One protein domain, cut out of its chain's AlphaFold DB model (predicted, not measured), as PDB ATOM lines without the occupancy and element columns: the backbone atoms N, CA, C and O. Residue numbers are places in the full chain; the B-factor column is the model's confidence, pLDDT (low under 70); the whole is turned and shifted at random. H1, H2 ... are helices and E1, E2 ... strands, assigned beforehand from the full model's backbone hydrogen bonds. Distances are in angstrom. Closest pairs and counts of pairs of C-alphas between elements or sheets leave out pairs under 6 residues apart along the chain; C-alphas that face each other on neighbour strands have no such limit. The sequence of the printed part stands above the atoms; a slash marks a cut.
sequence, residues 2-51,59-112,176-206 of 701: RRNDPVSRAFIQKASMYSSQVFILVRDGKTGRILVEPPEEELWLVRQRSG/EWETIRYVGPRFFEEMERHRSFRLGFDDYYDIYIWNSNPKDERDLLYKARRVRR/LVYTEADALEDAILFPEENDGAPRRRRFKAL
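AT A GLANCE: This is residues 2 to 51, 59 to 112 and 176 to 206 of the 701 residues of an uncharacterized protein of Exophiala dermatitidis (strain ATCC 34100 / CBS 525.76 / NIH/UT8656) (UniProt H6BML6). A small sheet, E2, E1 and E5, with H1 over one face, lies between two ends of an elongated body. At one end is the two-stranded ribbon E3 and E4, followed by H2; at the other are H3, H4 and a tail without named elements, residues 190 to 206. The 135 printed residues hold H1 E1 E2 E3 E4 H2 E5 H3 H4 in chain order, class mixed, both sheets antiparallel. The whole is only just compact, close to loose, with a radius of gyration of the C-alphas of 16.7 A and spans of 56 by 35 by 26 A.

IN THESE COORDINATES: Find C-alpha 22 at (19.292, -15.935, -2.250); E1, residues 22 to 28, runs 19.3 A from there. Beside it are E2, residues 34 to 36, and E5, residues 88 to 94, 19.2 A. H1, residues 6 to 17, is 16.7 A long. Then find E3, residues 44 to 49, and E4, residues 60 to 65, whose centres are the farthest from the mean of the C-alphas, 21.2 A and 21.6 A, and after them along the chain H2, residues 68 to 77, and H3, residues 101 to 107. H4, residues 180 to 189, ends at C-alpha 189 (34.382, -21.687, 8.225).

HOW THE PARTS SIT: Look at N 25 and O 91, 2.9 A, between E1 and E5; N 35 and O 26, 2.8 A, in the hairpin E1 and E2; and N 48 and O 61, 2.8 A, between E3 and E4. H1 is on the sheet E2 E1 E5 at a height of 9.6 A; its closest C-alphas to E1 are Ser 16 and Ile 24, 6.4 A. H1 touches H3, closest C-alphas Ala 10 and Ala 107, 5.0 A, at a steep tilt of 60 degrees, opposite ways. H4 is near H1. H2 is not on that sheet. Every O i to N i+4 pair is within hydrogen-bond range in H1, H2 and H3; in H4, 5 of 6.

THE WHOLE: The C-alphas of Gly 51 and Gly 196 are farthest apart, 59.4 A. Residues 52 to 58 and 113 to 175 are not printed; C-alphas 51 and 59 are 9.7 A apart, 112 and 176 9.4 A. Of the links printed whole, none is long. Residues 50 to 51, 95 to 101 and 194 to 200 have pLDDT under 70.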
ATOM      1  N   ARG A   2      17.041 -24.421  14.860       88.75
ATOM      2  CA  ARG A   2      17.444 -24.501  16.289       88.75
ATOM      3  C   ARG A   2      18.666 -23.616  16.570       88.75
ATOM      4  O   ARG A   2      19.547 -23.525  15.725       88.75
ATOM      5  N   ARG A   3      18.751 -22.993  17.756       85.50
ATOM      6  CA  ARG A   3      19.857 -22.063  18.075       85.50
ATOM      7  C   ARG A   3      21.215 -22.743  18.256       85.50
ATOM      8  O   ARG A   3      22.222 -22.214  17.792       85.50
ATOM      9  N   ASN A   4      21.225 -23.918  18.884       84.81
ATOM     10  CA  ASN A   4      22.427 -24.657  19.292       84.81
ATOM     11  C   ASN A   4      22.693 -25.887  18.411       84.81
ATOM     12  O   ASN A   4      22.900 -26.990  18.921       84.81
ATOM     13  N   ASP A   5      22.610 -25.711  17.097       85.56
ATOM     14  CA  ASP A   5      22.595 -26.804  16.129       85.56
ATOM     15  C   ASP A   5      23.581 -26.546  14.973       85.56
ATOM     16  O   ASP A   5      23.481 -25.498  14.330       85.56
ATOM     17  N   PRO A   6      24.533 -27.464  14.699       87.12
ATOM     18  CA  PRO A   6      25.539 -27.281  13.649       87.12
ATOM     19  C   PRO A   6      24.925 -27.119  12.259       87.12
ATOM     20  O   PRO A   6      25.366 -26.264  11.498       87.12
ATOM     21  N   VAL A   7      23.854 -27.853  11.946       89.06
ATOM     22  CA  VAL A   7      23.189 -27.742  10.640       89.06
ATOM     23  C   VAL A   7      22.545 -26.375  10.466       89.06
ATOM     24  O   VAL A   7      22.648 -25.782   9.396       89.06
ATOM     25  N   SER A   8      21.942 -25.830  11.521       91.38
ATOM     26  CA  SER A   8      21.408 -24.468  11.513       91.38
ATOM     27  C   SER A   8      22.501 -23.423  11.262       91.38
ATOM     28  O   SER A   8      22.306 -22.543  10.425       91.38
ATOM     29  N   ARG A   9      23.669 -23.540  11.914       91.25
ATOM     30  CA  ARG A   9      24.810 -22.631  11.681       91.25
ATOM     31  C   ARG A   9      25.351 -22.742  10.255       91.25
ATOM     32  O   ARG A   9      25.494 -21.725   9.581       91.25
ATOM     33  N   ALA A  10      25.597 -23.966   9.791       90.94
ATOM     34  CA  ALA A  10      26.114 -24.232   8.454       90.94
ATOM     35  C   ALA A  10      25.149 -23.752   7.363       90.94
ATOM     36  O   ALA A  10      25.583 -23.160   6.378       90.94
ATOM     37  N   PHE A  11      23.843 -23.955   7.555       92.75
ATOM     38  CA  PHE A  11      22.821 -23.472   6.633       92.75
ATOM     39  C   PHE A  11      22.822 -21.947   6.540       92.75
ATOM     40  O   PHE A  11      22.918 -21.420   5.435       92.75
ATOM     41  N   ILE A  12      22.770 -21.247   7.680       93.81
ATOM     42  CA  ILE A  12      22.777 -19.777   7.714       93.81
ATOM     43  C   ILE A  12      24.026 -19.232   7.013       93.81
ATOM     44  O   ILE A  12      23.912 -18.384   6.131       93.81
ATOM     45  N   GLN A  13      25.206 -19.752   7.359       93.00
ATOM     46  CA  GLN A  13      26.469 -19.282   6.796       93.00
ATOM     47  C   GLN A  13      26.580 -19.549   5.293       93.00
ATOM     48  O   GLN A  13      27.031 -18.690   4.540       93.00
ATOM     49  N   LYS A  14      26.186 -20.741   4.826       90.75
ATOM     50  CA  LYS A  14      26.222 -21.052   3.393       90.75
ATOM     51  C   LYS A  14      25.223 -20.179   2.646       90.75
ATOM     52  O   LYS A  14      25.595 -19.575   1.649       90.75
ATOM     53  N   ALA A  15      24.000 -20.038   3.151       90.62
ATOM     54  CA  ALA A  15      22.988 -19.197   2.526       90.62
ATOM     55  C   ALA A  15      23.421 -17.722   2.435       90.62
ATOM     56  O   ALA A  15      23.226 -17.111   1.388       90.62
ATOM     57  N   SER A  16      24.109 -17.173   3.445       90.56
ATOM     58  CA  SER A  16      24.626 -15.796   3.382       90.56
ATOM     59  C   SER A  16      25.723 -15.605   2.326       90.56
ATOM     60  O   SER A  16      25.911 -14.501   1.824       90.56
ATOM     61  N   MET A  17      26.456 -16.665   1.971       91.12
ATOM     62  CA  MET A  17      27.485 -16.635   0.921       91.12
ATOM     63  C   MET A  17      26.897 -16.772  -0.498       91.12
ATOM     64  O   MET A  17      27.590 -16.489  -1.470       91.12
ATOM     65  N   TYR A  18      25.631 -17.179  -0.642       88.44
ATOM     66  CA  TYR A  18      24.914 -17.302  -1.925       88.44
ATOM     67  C   TYR A  18      24.106 -16.038  -2.278       88.44
ATOM     68  O   TYR A  18      23.020 -16.105  -2.855       88.44
ATOM     69  N   SER A  19      24.672 -14.871  -1.973       86.00
ATOM     70  CA  SER A  19      24.015 -13.558  -2.050       86.00
ATOM     71  C   SER A  19      23.570 -13.106  -3.446       86.00
ATOM     72  O   SER A  19      22.771 -12.181  -3.561       86.00
ATOM     73  N   SER A  20      24.068 -13.734  -4.515       81.81
ATOM     74  CA  SER A  20      23.614 -13.489  -5.892       81.81
ATOM     75  C   SER A  20      22.271 -14.140  -6.218       81.81
ATOM     76  O   SER A  20      21.600 -13.719  -7.160       81.81
ATOM     77  N   GLN A  21      21.904 -15.187  -5.480       79.94
ATOM     78  CA  GLN A  21      20.770 -16.065  -5.780       79.94
ATOM     79  C   GLN A  21      19.699 -15.974  -4.691       79.94
ATOM     80  O   GLN A  21      18.506 -15.961  -4.996       79.94
ATOM     81  N   VAL A  22      20.138 -15.892  -3.436       85.81
ATOM     82  CA  VAL A  22      19.292 -15.935  -2.250       85.81
ATOM     83  C   VAL A  22      19.657 -14.777  -1.330       85.81
ATOM     84  O   VAL A  22      20.828 -14.558  -1.021       85.81
ATOM     85  N   PHE A  23      18.645 -14.069  -0.845       88.38
ATOM     86  CA  PHE A  23      18.775 -13.130   0.256       88.38
ATOM     87  C   PHE A  23      18.224 -13.768   1.524       88.38
ATOM     88  O   PHE A  23      17.150 -14.374   1.510       88.38
ATOM     89  N   ILE A  24      18.966 -13.625   2.623       90.88
ATOM     90  CA  ILE A  24      18.520 -14.094   3.931       90.88
ATOM     91  C   ILE A  24      18.576 -12.976   4.958       90.88
ATOM     92  O   ILE A  24      19.554 -12.238   5.027       90.88
ATOM     93  N   LEU A  25      17.553 -12.919   5.805       93.38
ATOM     94  CA  LEU A  25      17.589 -12.180   7.059       93.38
ATOM     95  C   LEU A  25      17.394 -13.169   8.199       93.38
ATOM     96  O   LEU A  25      16.416 -13.922   8.223       93.38
ATOM     97  N   VAL A  26      18.327 -13.168   9.147       93.31
ATOM     98  CA  VAL A  26      18.294 -14.067  10.302       93.31
ATOM     99  C   VAL A  26      18.054 -13.259  11.557       93.31
ATOM    100  O   VAL A  26      18.880 -12.437  11.943       93.31
ATOM    101  N   ARG A  27      16.940 -13.539  12.225       91.88
ATOM    102  CA  ARG A  27      16.592 -12.973  13.523       91.88
ATOM    103  C   ARG A  27      16.696 -14.048  14.596       91.88
ATOM    104  O   ARG A  27      16.163 -15.150  14.455       91.88
ATOM    105  N   ASP A  28      17.367 -13.728  15.691       91.38
ATOM    106  CA  ASP A  28      17.359 -14.568  16.883       91.38
ATOM    107  C   ASP A  28      15.970 -14.497  17.537       91.38
ATOM    108  O   ASP A  28      15.557 -13.442  18.014       91.38
ATOM    109  N   GLY A  29      15.238 -15.613  17.557       87.19
ATOM    110  CA  GLY A  29      13.889 -15.688  18.117       87.19
ATOM    111  C   GLY A  29      13.836 -15.401  19.618       87.19
ATOM    112  O   GLY A  29      12.814 -14.919  20.101       87.19
ATOM    113  N   LYS A  30      14.946 -15.619  20.341       88.19
ATOM    114  CA  LYS A  30      15.034 -15.370  21.784       88.19
ATOM    115  C   LYS A  30      15.359 -13.913  22.107       88.19
ATOM    116  O   LYS A  30      14.749 -13.331  22.994       88.19
ATOM    117  N   THR A  31      16.347 -13.332  21.424       88.62
ATOM    118  CA  THR A  31      16.845 -11.973  21.736       88.62
ATOM    119  C   THR A  31      16.236 -10.889  20.852       88.62
ATOM    120  O   THR A  31      16.331  -9.707  21.160       88.62
ATOM    121  N   GLY A  32      15.634 -11.270  19.727       86.75
ATOM    122  CA  GLY A  32      15.138 -10.357  18.705       86.75
ATOM    123  C   GLY A  32      16.227  -9.696  17.855       86.75
ATOM    124  O   GLY A  32      15.859  -8.992  16.914       86.75
ATOM    125  N   ARG A  33      17.519  -9.918  18.147       89.44
ATOM    126  CA  ARG A  33      18.657  -9.337  17.413       89.44
ATOM    127  C   ARG A  33      18.724  -9.898  15.985       89.44
ATOM    128  O   ARG A  33      18.485 -11.088  15.770       89.44
ATOM    129  N   ILE A  34      19.063  -9.045  15.019       90.19
ATOM    130  CA  ILE A  34      19.364  -9.456  13.642       90.19
ATOM    131  C   ILE A  34      20.823  -9.923  13.604       90.19
ATOM    132  O   ILE A  34      21.712  -9.219  14.072       90.19
ATOM    133  N   LEU A  35      21.047 -11.142  13.117       90.00
ATOM    134  CA  LEU A  35      22.360 -11.792  13.060       90.00
ATOM    135  C   LEU A  35      22.971 -11.759  11.660       90.00
ATOM    136  O   LEU A  35      24.188 -11.771  11.524       90.00
ATOM    137  N   VAL A  36      22.129 -11.776  10.626       90.81
ATOM    138  CA  VAL A  36      22.524 -11.676   9.217       90.81
ATOM    139  C   VAL A  36      21.497 -10.806   8.521       90.81
ATOM    140  O   VAL A  36      20.296 -11.026   8.695       90.81
ATOM    141  N   GLU A  37      21.978  -9.857   7.730       90.06
ATOM    142  CA  GLU A  37      21.169  -8.922   6.962       90.06
ATOM    143  C   GLU A  37      21.875  -8.639   5.628       90.06
ATOM    144  O   GLU A  37      23.100  -8.479   5.624       90.06
ATOM    145  N   PRO A  38      21.162  -8.630   4.488       87.88
ATOM    146  CA  PRO A  38      21.728  -8.137   3.240       87.88
ATOM    147  C   PRO A  38      21.837  -6.598   3.284       87.88
ATOM    148  O   PRO A  38      21.267  -5.974   4.178       87.88
ATOM    149  N   PRO A  39      22.523  -5.960   2.319       86.19
ATOM    150  CA  PRO A  39      22.535  -4.503   2.205       86.19
ATOM    151  C   PRO A  39      21.121  -3.910   2.187       86.19
ATOM    152  O   PRO A  39      20.180  -4.558   1.715       86.19
ATOM    153  N   GLU A  40      20.961  -2.675   2.671       84.81
ATOM    154  CA  GLU A  40      19.648  -2.020   2.775       84.81
ATOM    155  C   GLU A  40      18.926  -1.969   1.419       84.81
ATOM    156  O   GLU A  40      17.716  -2.203   1.317       84.81
ATOM    157  N   GLU A  41      19.684  -1.746   0.346       84.12
ATOM    158  CA  GLU A  41      19.215  -1.766  -1.032       84.12
ATOM    159  C   GLU A  41      18.757  -3.146  -1.524       84.12
ATOM    160  O   GLU A  41      18.151  -3.219  -2.589       84.12
ATOM    161  N   GLU A  42      18.964  -4.229  -0.780       86.44
ATOM    162  CA  GLU A  42      18.500  -5.580  -1.120       86.44
ATOM    163  C   GLU A  42      17.396  -6.108  -0.187       86.44
ATOM    164  O   GLU A  42      16.831  -7.174  -0.428       86.44
ATOM    165  N   LEU A  43      16.970  -5.327   0.814       88.75
ATOM    166  CA  LEU A  43      15.867  -5.681   1.724       88.75
ATOM    167  C   LEU A  43      14.475  -5.653   1.074       88.75
ATOM    168  O   LEU A  43      13.463  -5.867   1.735       88.75
ATOM    169  N   TRP A  44      14.368  -5.358  -0.216       86.06
ATOM    170  CA  TRP A  44      13.089  -5.211  -0.900       86.06
ATOM    171  C   TRP A  44      12.383  -6.560  -1.129       86.06
ATOM    172  O   TRP A  44      12.993  -7.568  -1.460       86.06
ATOM    173  N   LEU A  45      11.053  -6.548  -1.023       83.88
ATOM    174  CA  LEU A  45      10.162  -7.657  -1.392       83.88
ATOM    175  C   LEU A  45       9.365  -7.347  -2.660       83.88
ATOM    176  O   LEU A  45       9.100  -8.223  -3.477       83.88
ATOM    177  N   VAL A  46       8.939  -6.091  -2.813       82.31
ATOM    178  CA  VAL A  46       8.176  -5.624  -3.974       82.31
ATOM    179  C   VAL A  46       8.723  -4.271  -4.392       82.31
ATOM    180  O   VAL A  46       8.747  -3.338  -3.587       82.31
ATOM    181  N   ARG A  47       9.118  -4.157  -5.660       82.12
ATOM    182  CA  ARG A  47       9.555  -2.908  -6.288       82.12
ATOM    183  C   ARG A  47       8.676  -2.575  -7.483       82.12
ATOM    184  O   ARG A  47       8.220  -3.468  -8.194       82.12
ATOM    185  N   GLN A  48       8.464  -1.290  -7.731       81.88
ATOM    186  CA  GLN A  48       7.761  -0.786  -8.905       81.88
ATOM    187  C   GLN A  48       8.622   0.252  -9.616       81.88
ATOM    188  O   GLN A  48       9.319   1.040  -8.989       81.88
ATOM    189  N   ARG A  49       8.563   0.271 -10.949       77.06
ATOM    190  CA  ARG A  49       9.068   1.404 -11.733       77.06
ATOM    191  C   ARG A  49       7.902   2.333 -12.026       77.06
ATOM    192  O   ARG A  49       6.915   1.910 -12.630       77.06
ATOM    193  N   SER A  50       8.007   3.588 -11.618       69.69
ATOM    194  CA  SER A  50       7.014   4.615 -11.934       69.69
ATOM    195  C   SER A  50       7.377   5.361 -13.229       69.69
ATOM    196  O   SER A  50       8.516   5.802 -13.411       69.69
ATOM    197  N   GLY A  51       6.403   5.531 -14.133       61.16
ATOM    198  CA  GLY A  51       6.502   6.393 -15.323       61.16
ATOM    199  C   GLY A  51       5.807   5.836 -16.575       61.16
ATOM    200  O   GLY A  51       5.779   4.629 -16.795       61.16
ATOM    201  N   GLU A  59      14.276   4.908 -11.902       73.50
ATOM    202  CA  GLU A  59      14.745   4.141 -10.746       73.50
ATOM    203  C   GLU A  59      13.622   3.262 -10.178       73.50
ATOM    204  O   GLU A  59      12.432   3.497 -10.416       73.50
ATOM    205  N   TRP A  60      14.011   2.186  -9.495       79.12
ATOM    206  CA  TRP A  60      13.069   1.297  -8.824       79.12
ATOM    207  C   TRP A  60      12.642   1.908  -7.492       79.12
ATOM    208  O   TRP A  60      13.477   2.189  -6.640       79.12
ATOM    209  N   GLU A  61      11.338   2.054  -7.290       81.94
ATOM    210  CA  GLU A  61      10.753   2.439  -6.011       81.94
ATOM    211  C   GLU A  61      10.405   1.174  -5.213       81.94
ATOM    212  O   GLU A  61       9.719   0.277  -5.714       81.94
ATOM    213  N   THR A  62      10.883   1.078  -3.972       82.88
ATOM    214  CA  THR A  62      10.589  -0.061  -3.090       82.88
ATOM    215  C   THR A  62       9.248   0.150  -2.388       82.88
ATOM    216  O   THR A  62       9.093   1.069  -1.594       82.88
ATOM    217  N   ILE A  63       8.276  -0.727  -2.659       85.19
ATOM    218  CA  ILE A  63       6.916  -0.672  -2.091       85.19
ATOM    219  C   ILE A  63       6.840  -1.449  -0.775       85.19
ATOM    220  O   ILE A  63       6.151  -1.048   0.162       85.19
ATOM    221  N   ARG A  64       7.512  -2.601  -0.716       85.12
ATOM    222  CA  ARG A  64       7.590  -3.456   0.473       85.12
ATOM    223  C   ARG A  64       9.022  -3.902   0.673       85.12
ATOM    224  O   ARG A  64       9.687  -4.230  -0.306       85.12
ATOM    225  N   TYR A  65       9.449  -3.964   1.925       89.19
ATOM    226  CA  TYR A  65      10.769  -4.436   2.320       89.19
ATOM    227  C   TYR A  65      10.668  -5.298   3.584       89.19
ATOM    228  O   TYR A  65       9.686  -5.210   4.329       89.19
ATOM    229  N   VAL A  66      11.662  -6.154   3.795       87.38
ATOM    230  CA  VAL A  66      11.833  -6.981   4.987       87.38
ATOM    231  C   VAL A  66      12.380  -6.095   6.102       87.38
ATOM    232  O   VAL A  66      13.460  -5.536   5.986       87.38
ATOM    233  N   GLY A  67      11.617  -5.943   7.178       86.81
ATOM    234  CA  GLY A  67      11.973  -5.087   8.306       86.81
ATOM    235  C   GLY A  67      10.909  -5.126   9.405       86.81
ATOM    236  O   GLY A  67      10.012  -5.974   9.356       86.81
ATOM    237  N   PRO A  68      10.938  -4.194  10.376       86.88
ATOM    238  CA  PRO A  68      10.074  -4.239  11.560       86.88
ATOM    239  C   PRO A  68       8.580  -4.406  11.246       86.88
ATOM    240  O   PRO A  68       7.919  -5.278  11.807       86.88
ATOM    241  N   ARG A  69       8.057  -3.639  10.278       86.56
ATOM    242  CA  ARG A  69       6.648  -3.736   9.855       86.56
ATOM    243  C   ARG A  69       6.309  -5.098   9.254       86.56
ATOM    244  O   ARG A  69       5.251  -5.645   9.542       86.56
ATOM    245  N   PHE A  70       7.209  -5.653   8.448       89.12
ATOM    246  CA  PHE A  70       7.028  -6.978   7.868       89.12
ATOM    247  C   PHE A  70       7.013  -8.062   8.952       89.12
ATOM    248  O   PHE A  70       6.180  -8.963   8.900       89.12
ATOM    249  N   PHE A  71       7.868  -7.959   9.975       88.31
ATOM    250  CA  PHE A  71       7.868  -8.905  11.095       88.31
ATOM    251  C   PHE A  71       6.540  -8.880  11.862       88.31
ATOM    252  O   PHE A  71       5.986  -9.939  12.158       88.31
ATOM    253  N   GLU A  72       5.984  -7.692  12.120       87.06
ATOM    254  CA  GLU A  72       4.661  -7.553  12.739       87.06
ATOM    255  C   GLU A  72       3.543  -8.162  11.881       87.06
ATOM    256  O   GLU A  72       2.651  -8.833  12.405       87.06
ATOM    257  N   GLU A  73       3.573  -7.935  10.565       87.94
ATOM    258  CA  GLU A  73       2.609  -8.520   9.629       87.94
ATOM    259  C   GLU A  73       2.698 -10.052   9.621       87.94
ATOM    260  O   GLU A  73       1.677 -10.730   9.742       87.94
ATOM    261  N   MET A  74       3.909 -10.606   9.541       86.00
ATOM    262  CA  MET A  74       4.128 -12.054   9.540       86.00
ATOM    263  C   MET A  74       3.668 -12.709  10.843       86.00
ATOM    264  O   MET A  74       3.046 -13.771  10.795       86.00
ATOM    265  N   GLU A  75       3.894 -12.069  11.991       83.31
ATOM    266  CA  GLU A  75       3.422 -12.572  13.285       83.31
ATOM    267  C   GLU A  75       1.886 -12.562  13.377       83.31
ATOM    268  O   GLU A  75       1.287 -13.500  13.903       83.31
ATOM    269  N   ARG A  76       1.216 -11.558  12.788       86.44
ATOM    270  CA  ARG A  76      -0.258 -11.523  12.690       86.44
ATOM    271  C   ARG A  76      -0.815 -12.604  11.764       86.44
ATOM    272  O   ARG A  76      -1.926 -13.080  11.992       86.44
ATOM    273  N   HIS A  77      -0.079 -12.967  10.716       86.19
ATOM    274  CA  HIS A  77      -0.496 -13.969   9.735       86.19
ATOM    275  C   HIS A  77      -0.134 -15.410  10.120       86.19
ATOM    276  O   HIS A  77      -0.663 -16.348   9.519       86.19
ATOM    277  N   ARG A  78       0.736 -15.611  11.114       83.25
ATOM    278  CA  ARG A  78       1.141 -16.943  11.571       83.25
ATOM    279  C   ARG A  78      -0.062 -17.673  12.178       83.25
ATOM    280  O   ARG A  78      -0.636 -17.252  13.176       83.25
ATOM    281  N   SER A  79      -0.444 -18.804  11.583       83.69
ATOM    282  CA  SER A  79      -1.548 -19.648  12.070       83.69
ATOM    283  C   SER A  79      -1.171 -20.512  13.279       83.69
ATOM    284  O   SER A  79      -2.025 -21.184  13.857       83.69
ATOM    285  N   PHE A  80       0.105 -20.501  13.663       80.88
ATOM    286  CA  PHE A  80       0.660 -21.256  14.775       80.88
ATOM    287  C   PHE A  80       1.492 -20.336  15.667       80.88
ATOM    288  O   PHE A  80       2.099 -19.377  15.195       80.88
ATOM    289  N   ARG A  81       1.556 -20.668  16.957       76.81
ATOM    290  CA  ARG A  81       2.503 -20.077  17.908       76.81
ATOM    291  C   ARG A  81       3.436 -21.170  18.392       76.81
ATOM    292  O   ARG A  81       2.978 -22.262  18.729       76.81
ATOM    293  N   LEU A  82       4.735 -20.893  18.399       78.62
ATOM    294  CA  LEU A  82       5.708 -21.805  18.988       78.62
ATOM    295  C   LEU A  82       5.617 -21.688  20.512       78.62
ATOM    296  O   LEU A  82       5.571 -20.589  21.054       78.62
ATOM    297  N   GLY A  83       5.573 -22.824  21.207       79.56
ATOM    298  CA  GLY A  83       5.612 -22.869  22.674       79.56
ATOM    299  C   GLY A  83       7.021 -22.716  23.259       79.56
ATOM    300  O   GLY A  83       7.215 -22.994  24.436       79.56
ATOM    301  N   PHE A  84       8.005 -22.357  22.434       83.62
ATOM    302  CA  PHE A  84       9.415 -22.196  22.782       83.62
ATOM    303  C   PHE A  84      10.015 -21.045  21.966       83.62
ATOM    304  O   PHE A  84       9.557 -20.785  20.855       83.62
ATOM    305  N   ASP A  85      11.046 -20.395  22.501       78.12
ATOM    306  CA  ASP A  85      11.740 -19.230  21.929       78.12
ATOM    307  C   ASP A  85      13.184 -19.536  21.470       78.12
ATOM    308  O   ASP A  85      13.838 -18.698  20.853       78.12
ATOM    309  N   ASP A  86      13.688 -20.754  21.709       88.31
ATOM    310  CA  ASP A  86      15.064 -21.153  21.370       88.31
ATOM    311  C   ASP A  86      15.230 -21.543  19.885       88.31
ATOM    312  O   ASP A  86      15.550 -22.683  19.527       88.31
ATOM    313  N   TYR A  87      14.989 -20.585  18.990       90.81
ATOM    314  CA  TYR A  87      15.069 -20.775  17.543       90.81
ATOM    315  C   TYR A  87      15.628 -19.541  16.802       90.81
ATOM    316  O   TYR A  87      15.616 -18.429  17.313       90.81
ATOM    317  N   TYR A  88      16.113 -19.740  15.574       93.00
ATOM    318  CA  TYR A  88      16.345 -18.678  14.587       93.00
ATOM    319  C   TYR A  88      15.130 -18.559  13.660       93.00
ATOM    320  O   TYR A  88      14.721 -19.571  13.068       93.00
ATOM    321  N   ASP A  89      14.571 -17.354  13.539       91.00
ATOM    322  CA  ASP A  89      13.645 -16.974  12.467       91.00
ATOM    323  C   ASP A  89      14.488 -16.603  11.244       91.00
ATOM    324  O   ASP A  89      15.298 -15.679  11.295       91.00
ATOM    325  N   ILE A  90      14.324 -17.351  10.154       91.38
ATOM    326  CA  ILE A  90      15.070 -17.138   8.913       91.38
ATOM    327  C   ILE A  90      14.065 -16.765   7.834       91.38
ATOM    328  O   ILE A  90      13.164 -17.547   7.525       91.38
ATOM    329  N   TYR A  91      14.223 -15.569   7.283       90.69
ATOM    330  CA  TYR A  91      13.459 -15.084   6.144       90.69
ATOM    331  C   TYR A  91      14.318 -15.240   4.902       90.69
ATOM    332  O   TYR A  91      15.458 -14.784   4.900       90.69
ATOM    333  N   ILE A  92      13.775 -15.894   3.880       88.12
ATOM    334  CA  ILE A  92      14.483 -16.189   2.638       88.12
ATOM    335  C   ILE A  92      13.641 -15.680   1.473       88.12
ATOM    336  O   ILE A  92      12.429 -15.915   1.430       88.12
ATOM    337  N   TRP A  93      14.265 -14.939   0.566       87.12
ATOM    338  CA  TRP A  93      13.656 -14.507  -0.686       87.12
ATOM    339  C   TRP A  93      14.715 -14.456  -1.782       87.12
ATOM    340  O   TRP A  93      15.900 -14.275  -1.516       87.12
ATOM    341  N   ASN A  94      14.283 -14.627  -3.027       76.06
ATOM    342  CA  ASN A  94      15.193 -14.826  -4.146       76.06
ATOM    343  C   ASN A  94      15.053 -13.702  -5.170       76.06
ATOM    344  O   ASN A  94      13.938 -13.318  -5.530       76.06
ATOM    345  N   SER A  95      16.186 -13.232  -5.690       64.25
ATOM    346  CA  SER A  95      16.237 -12.421  -6.914       64.25
ATOM    347  C   SER A  95      15.989 -13.282  -8.162       64.25
ATOM    348  O   SER A  95      15.437 -12.800  -9.152       64.25
ATOM    349  N   ASN A  96      16.350 -14.568  -8.094       61.75
ATOM    350  CA  ASN A  96      16.169 -15.573  -9.138       61.75
ATOM    351  C   ASN A  96      15.781 -16.916  -8.481       61.75
ATOM    352  O   ASN A  96      16.497 -17.359  -7.584       61.75
ATOM    353  N   PRO A  97      14.658 -17.566  -8.844       53.88
ATOM    354  CA  PRO A  97      14.201 -18.778  -8.164       53.88
ATOM    355  C   PRO A  97      15.204 -19.934  -8.307       53.88
ATOM    356  O   PRO A  97      15.217 -20.632  -9.319       53.88
ATOM    357  N   LYS A  98      16.002 -20.175  -7.263       57.06
ATOM    358  CA  LYS A  98      16.764 -21.413  -7.073       57.06
ATOM    359  C   LYS A  98      16.182 -22.215  -5.916       57.06
ATOM    360  O   LYS A  98      15.508 -21.685  -5.037       57.06
ATOM    361  N   ASP A  99      16.422 -23.515  -5.953       62.78
ATOM    362  CA  ASP A  99      15.958 -24.436  -4.937       62.78
ATOM    363  C   ASP A  99      16.822 -24.350  -3.668       62.78
ATOM    364  O   ASP A  99      17.940 -24.858  -3.612       62.78
ATOM    365  N   GLU A 100      16.294 -23.713  -2.623       64.56
ATOM    366  CA  GLU A 100      16.949 -23.584  -1.311       64.56
ATOM    367  C   GLU A 100      17.261 -24.945  -0.660       64.56
ATOM    368  O   GLU A 100      18.086 -25.029   0.256       64.56
ATOM    369  N   ARG A 101      16.624 -26.028  -1.138       67.81
ATOM    370  CA  ARG A 101      16.874 -27.395  -0.669       67.81
ATOM    371  C   ARG A 101      18.351 -27.764  -0.800       67.81
ATOM    372  O   ARG A 101      18.870 -28.393   0.121       67.81
ATOM    373  N   ASP A 102      19.038 -27.320  -1.852       77.81
ATOM    374  CA  ASP A 102      20.450 -27.628  -2.118       77.81
ATOM    375  C   ASP A 102      21.356 -27.271  -0.929       77.81
ATOM    376  O   ASP A 102      22.167 -28.083  -0.473       77.81
ATOM    377  N   LEU A 103      21.155 -26.082  -0.358       85.44
ATOM    378  CA  LEU A 103      21.943 -25.577   0.767       85.44
ATOM    379  C   LEU A 103      21.721 -26.403   2.035       85.44
ATOM    380  O   LEU A 103      22.659 -26.625   2.803       85.44
ATOM    381  N   LEU A 104      20.502 -26.903   2.245       87.81
ATOM    382  CA  LEU A 104      20.178 -27.736   3.400       87.81
ATOM    383  C   LEU A 104      20.830 -29.123   3.308       87.81
ATOM    384  O   LEU A 104      21.315 -29.626   4.323       87.81
ATOM    385  N   TYR A 105      20.904 -29.727   2.114       88.19
ATOM    386  CA  TYR A 105      21.639 -30.987   1.910       88.19
ATOM    387  C   TYR A 105      23.126 -30.829   2.245       88.19
ATOM    388  O   TYR A 105      23.697 -31.663   2.954       88.19
ATOM    389  N   LYS A 106      23.738 -29.723   1.807       89.19
ATOM    390  CA  LYS A 106      25.141 -29.406   2.102       89.19
ATOM    391  C   LYS A 106      25.369 -29.112   3.582       89.19
ATOM    392  O   LYS A 106      26.314 -29.642   4.154       89.19
ATOM    393  N   ALA A 107      24.489 -28.343   4.222       90.44
ATOM    394  CA  ALA A 107      24.558 -28.068   5.659       90.44
ATOM    395  C   ALA A 107      24.448 -29.348   6.507       90.44
ATOM    396  O   ALA A 107      25.100 -29.466   7.539       90.44
ATOM    397  N   ARG A 108      23.672 -30.335   6.039       89.88
ATOM    398  CA  ARG A 108      23.556 -31.674   6.642       89.88
ATOM    399  C   ARG A 108      24.697 -32.629   6.290       89.88
ATOM    400  O   ARG A 108      24.709 -33.753   6.786       89.88
ATOM    401  N   ARG A 109      25.639 -32.206   5.442       90.50
ATOM    402  CA  ARG A 109      26.774 -33.006   4.957       90.50
ATOM    403  C   ARG A 109      26.362 -34.327   4.295       90.50
ATOM    404  O   ARG A 109      27.019 -35.349   4.470       90.50
ATOM    405  N   VAL A 110      25.270 -34.308   3.526       90.50
ATOM    406  CA  VAL A 110      24.717 -35.506   2.869       90.50
ATOM    407  C   VAL A 110      25.631 -35.951   1.723       90.50
ATOM    408  O   VAL A 110      25.680 -35.286   0.692       90.50
ATOM    409  N   ARG A 111      26.345 -37.075   1.871       89.62
ATOM    410  CA  ARG A 111      27.218 -37.647   0.822       89.62
ATOM    411  C   ARG A 111      26.502 -38.711  -0.004       89.62
ATOM    412  O   ARG A 111      26.804 -38.908  -1.178       89.62
ATOM    413  N   ARG A 112      25.543 -39.391   0.613       87.06
ATOM    414  CA  ARG A 112      24.659 -40.388   0.004       87.06
ATOM    415  C   ARG A 112      23.231 -40.214   0.536       87.06
ATOM    416  O   ARG A 112      23.066 -39.642   1.614       87.06
ATOM    417  N   LEU A 176      23.716 -31.527  -5.010       82.19
ATOM    418  CA  LEU A 176      23.242 -31.798  -3.647       82.19
ATOM    419  C   LEU A 176      24.292 -32.515  -2.791       82.19
ATOM    420  O   LEU A 176      24.251 -32.429  -1.565       82.19
ATOM    421  N   VAL A 177      25.197 -33.269  -3.421       87.25
ATOM    422  CA  VAL A 177      26.114 -34.189  -2.733       87.25
ATOM    423  C   VAL A 177      27.199 -33.396  -2.034       87.25
ATOM    424  O   VAL A 177      27.942 -32.679  -2.689       87.25
ATOM    425  N   TYR A 178      27.337 -33.535  -0.721       91.25
ATOM    426  CA  TYR A 178      28.459 -32.977   0.025       91.25
ATOM    427  C   TYR A 178      29.774 -33.632  -0.408       91.25
ATOM    428  O   TYR A 178      29.927 -34.853  -0.361       91.25
ATOM    429  N   THR A 179      30.723 -32.811  -0.834       91.50
ATOM    430  CA  THR A 179      31.975 -33.224  -1.470       91.50
ATOM    431  C   THR A 179      33.193 -32.913  -0.596       91.50
ATOM    432  O   THR A 179      33.082 -32.241   0.428       91.50
ATOM    433  N   GLU A 180      34.380 -33.356  -1.013       93.75
ATOM    434  CA  GLU A 180      35.643 -32.961  -0.371       93.75
ATOM    435  C   GLU A 180      35.890 -31.446  -0.413       93.75
ATOM    436  O   GLU A 180      36.346 -30.880   0.573       93.75
ATOM    437  N   ALA A 181      35.525 -30.752  -1.496       92.69
ATOM    438  CA  ALA A 181      35.642 -29.294  -1.563       92.69
ATOM    439  C   ALA A 181      34.748 -28.596  -0.519       92.69
ATOM    440  O   ALA A 181      35.160 -27.605   0.084       92.69
ATOM    441  N   ASP A 182      33.557 -29.149  -0.246       93.12
ATOM    442  CA  ASP A 182      32.698 -28.677   0.847       93.12
ATOM    443  C   ASP A 182      33.339 -28.926   2.223       93.12
ATOM    444  O   ASP A 182      33.238 -28.071   3.098       93.12
ATOM    445  N   ALA A 183      34.011 -30.068   2.407       94.31
ATOM    446  CA  ALA A 183      34.713 -30.407   3.647       94.31
ATOM    447  C   ALA A 183      35.910 -29.485   3.917       94.31
ATOM    448  O   ALA A 183      36.079 -29.009   5.039       94.31
ATOM    449  N   LEU A 184      36.708 -29.198   2.885       95.44
ATOM    450  CA  LEU A 184      37.847 -28.282   2.966       95.44
ATOM    451  C   LEU A 184      37.400 -26.846   3.272       95.44
ATOM    452  O   LEU A 184      38.034 -26.166   4.073       95.44
ATOM    453  N   GLU A 185      36.298 -26.393   2.670       95.25
ATOM    454  CA  GLU A 185      35.684 -25.100   2.987       95.25
ATOM    455  C   GLU A 185      35.152 -25.061   4.430       95.25
ATOM    456  O   GLU A 185      35.467 -24.134   5.179       95.25
ATOM    457  N   ASP A 186      34.385 -26.073   4.846       94.06
ATOM    458  CA  ASP A 186      33.813 -26.147   6.194       94.06
ATOM    459  C   ASP A 186      34.898 -26.167   7.279       94.06
ATOM    460  O   ASP A 186      34.707 -25.558   8.326       94.06
ATOM    461  N   ALA A 187      36.051 -26.798   7.032       93.69
ATOM    462  CA  ALA A 187      37.168 -26.811   7.978       93.69
ATOM    463  C   ALA A 187      37.715 -25.405   8.292       93.69
ATOM    464  O   ALA A 187      38.301 -25.192   9.351       93.69
ATOM    465  N   ILE A 188      37.513 -24.439   7.391       94.12
ATOM    466  CA  ILE A 188      37.919 -23.041   7.573       94.12
ATOM    467  C   ILE A 188      36.799 -22.213   8.201       94.12
ATOM    468  O   ILE A 188      37.076 -21.365   9.058       94.12
ATOM    469  N   LEU A 189      35.555 -22.433   7.761       91.88
ATOM    470  CA  LEU A 189      34.382 -21.687   8.225       91.88
ATOM    471  C   LEU A 189      33.930 -22.112   9.630       91.88
ATOM    472  O   LEU A 189      33.441 -21.269  10.375       91.88
ATOM    473  N   PHE A 190      34.121 -23.384   9.987       89.56
ATOM    474  CA  PHE A 190      33.694 -23.995  11.252       89.56
ATOM    475  C   PHE A 190      34.826 -24.826  11.889       89.56
ATOM    476  O   PHE A 190      34.644 -26.022  12.145       89.56
ATOM    477  N   PRO A 191      36.020 -24.245  12.125       86.94
ATOM    478  CA  PRO A 191      37.166 -24.982  12.665       86.94
ATOM    479  C   PRO A 191      36.839 -25.670  13.997       86.94
ATOM    480  O   PRO A 191      37.269 -26.794  14.241       86.94
ATOM    481  N   GLU A 192      35.983 -25.060  14.816       81.06
ATOM    482  CA  GLU A 192      35.556 -25.587  16.108       81.06
ATOM    483  C   GLU A 192      34.793 -26.915  16.030       81.06
ATOM    484  O   GLU A 192      34.691 -27.633  17.025       81.06
ATOM    485  N   GLU A 193      34.229 -27.257  14.871       78.62
ATOM    486  CA  GLU A 193      33.526 -28.524  14.689       78.62
ATOM    487  C   GLU A 193      34.484 -29.709  14.497       78.62
ATOM    488  O   GLU A 193      34.065 -30.855  14.679       78.62
ATOM    489  N   ASN A 194      35.757 -29.440  14.188       68.12
ATOM    490  CA  ASN A 194      36.801 -30.453  14.031       68.12
ATOM    491  C   ASN A 194      37.447 -30.848  15.369       68.12
ATOM    492  O   ASN A 194      37.853 -31.997  15.533       68.12
ATOM    493  N   ASP A 195      37.468 -29.944  16.351       60.28
ATOM    494  CA  ASP A 195      38.216 -30.115  17.609       60.28
ATOM    495  C   ASP A 195      37.454 -30.897  18.695       60.28
ATOM    496  O   ASP A 195      37.864 -30.956  19.855       60.28
ATOM    497  N   GLY A 196      36.301 -31.485  18.361       55.72
ATOM    498  CA  GLY A 196      35.450 -32.174  19.340       55.72
ATOM    499  C   GLY A 196      34.818 -31.239  20.383       55.72
ATOM    500  O   GLY A 196      34.269 -31.715  21.380       55.72
ATOM    501  N   ALA A 197      34.868 -29.922  20.147       56.91
ATOM    502  CA  ALA A 197      34.274 -28.893  20.990       56.91
ATOM    503  C   ALA A 197      32.745 -29.092  21.136       56.91
ATOM    504  O   ALA A 197      32.109 -29.754  20.302       56.91
ATOM    505  N   PRO A 198      32.105 -28.546  22.192       56.31
ATOM    506  CA  PRO A 198      30.695 -28.807  22.445       56.31
ATOM    507  C   PRO A 198      29.828 -28.413  21.243       56.31
ATOM    508  O   PRO A 198      29.814 -27.262  20.817       56.31
ATOM    509  N   ARG A 199      29.030 -29.366  20.735       60.78
ATOM    510  CA  ARG A 199      28.124 -29.172  19.580       60.78
ATOM    511  C   ARG A 199      27.082 -28.060  19.787       60.78
ATOM    512  O   ARG A 199      26.491 -27.574  18.821       60.78
ATOM    513  N   ARG A 200      26.855 -27.661  21.044       63.88
ATOM    514  CA  ARG A 200      25.903 -26.624  21.459       63.88
ATOM    515  C   ARG A 200      26.543 -25.236  21.389       63.88
ATOM    516  O   ARG A 200      26.848 -24.644  22.416       63.88
ATOM    517  N   ARG A 201      26.737 -24.728  20.174       77.31
ATOM    518  CA  ARG A 201      27.160 -23.340  19.924       77.31
ATOM    519  C   ARG A 201      26.100 -22.587  19.136       77.31
ATOM    520  O   ARG A 201      25.437 -23.174  18.273       77.31
ATOM    521  N   ARG A 202      25.956 -21.296  19.429       84.88
ATOM    522  CA  ARG A 202      25.089 -20.383  18.675       84.88
ATOM    523  C   ARG A 202      25.762 -19.981  17.365       84.88
ATOM    524  O   ARG A 202      26.970 -20.133  17.208       84.88
ATOM    525  N   PHE A 203      24.972 -19.503  16.413       87.06
ATOM    526  CA  PHE A 203      25.497 -18.915  15.193       87.06
ATOM    527  C   PHE A 203      26.171 -17.580  15.533       87.06
ATOM    528  O   PHE A 203      25.552 -16.726  16.167       87.06
ATOM    529  N   LYS A 204      27.423 -17.418  15.103       84.00
ATOM    530  CA  LYS A 204      28.167 -16.156  15.113       84.00
ATOM    531  C   LYS A 204      28.448 -15.840  13.649       84.00
ATOM    532  O   LYS A 204      29.058 -16.660  12.967       84.00
ATOM    533  N   ALA A 205      27.944 -14.709  13.160       81.00
ATOM    534  CA  ALA A 205      28.234 -14.285  11.798       81.00
ATOM    535  C   ALA A 205      29.750 -14.145  11.622       81.00
ATOM    536  O   ALA A 205      30.435 -13.656  12.526       81.00
ATOM    537  N   LEU A 206      30.268 -14.583  10.472       82.38
ATOM    538  CA  LEU A 206      31.661 -14.358  10.097       82.38
ATOM    539  C   LEU A 206      31.872 -12.871   9.789       82.38
ATOM    540  O   LEU A 206      31.864 -12.436   8.642       82.38
TER     541      LEU A 206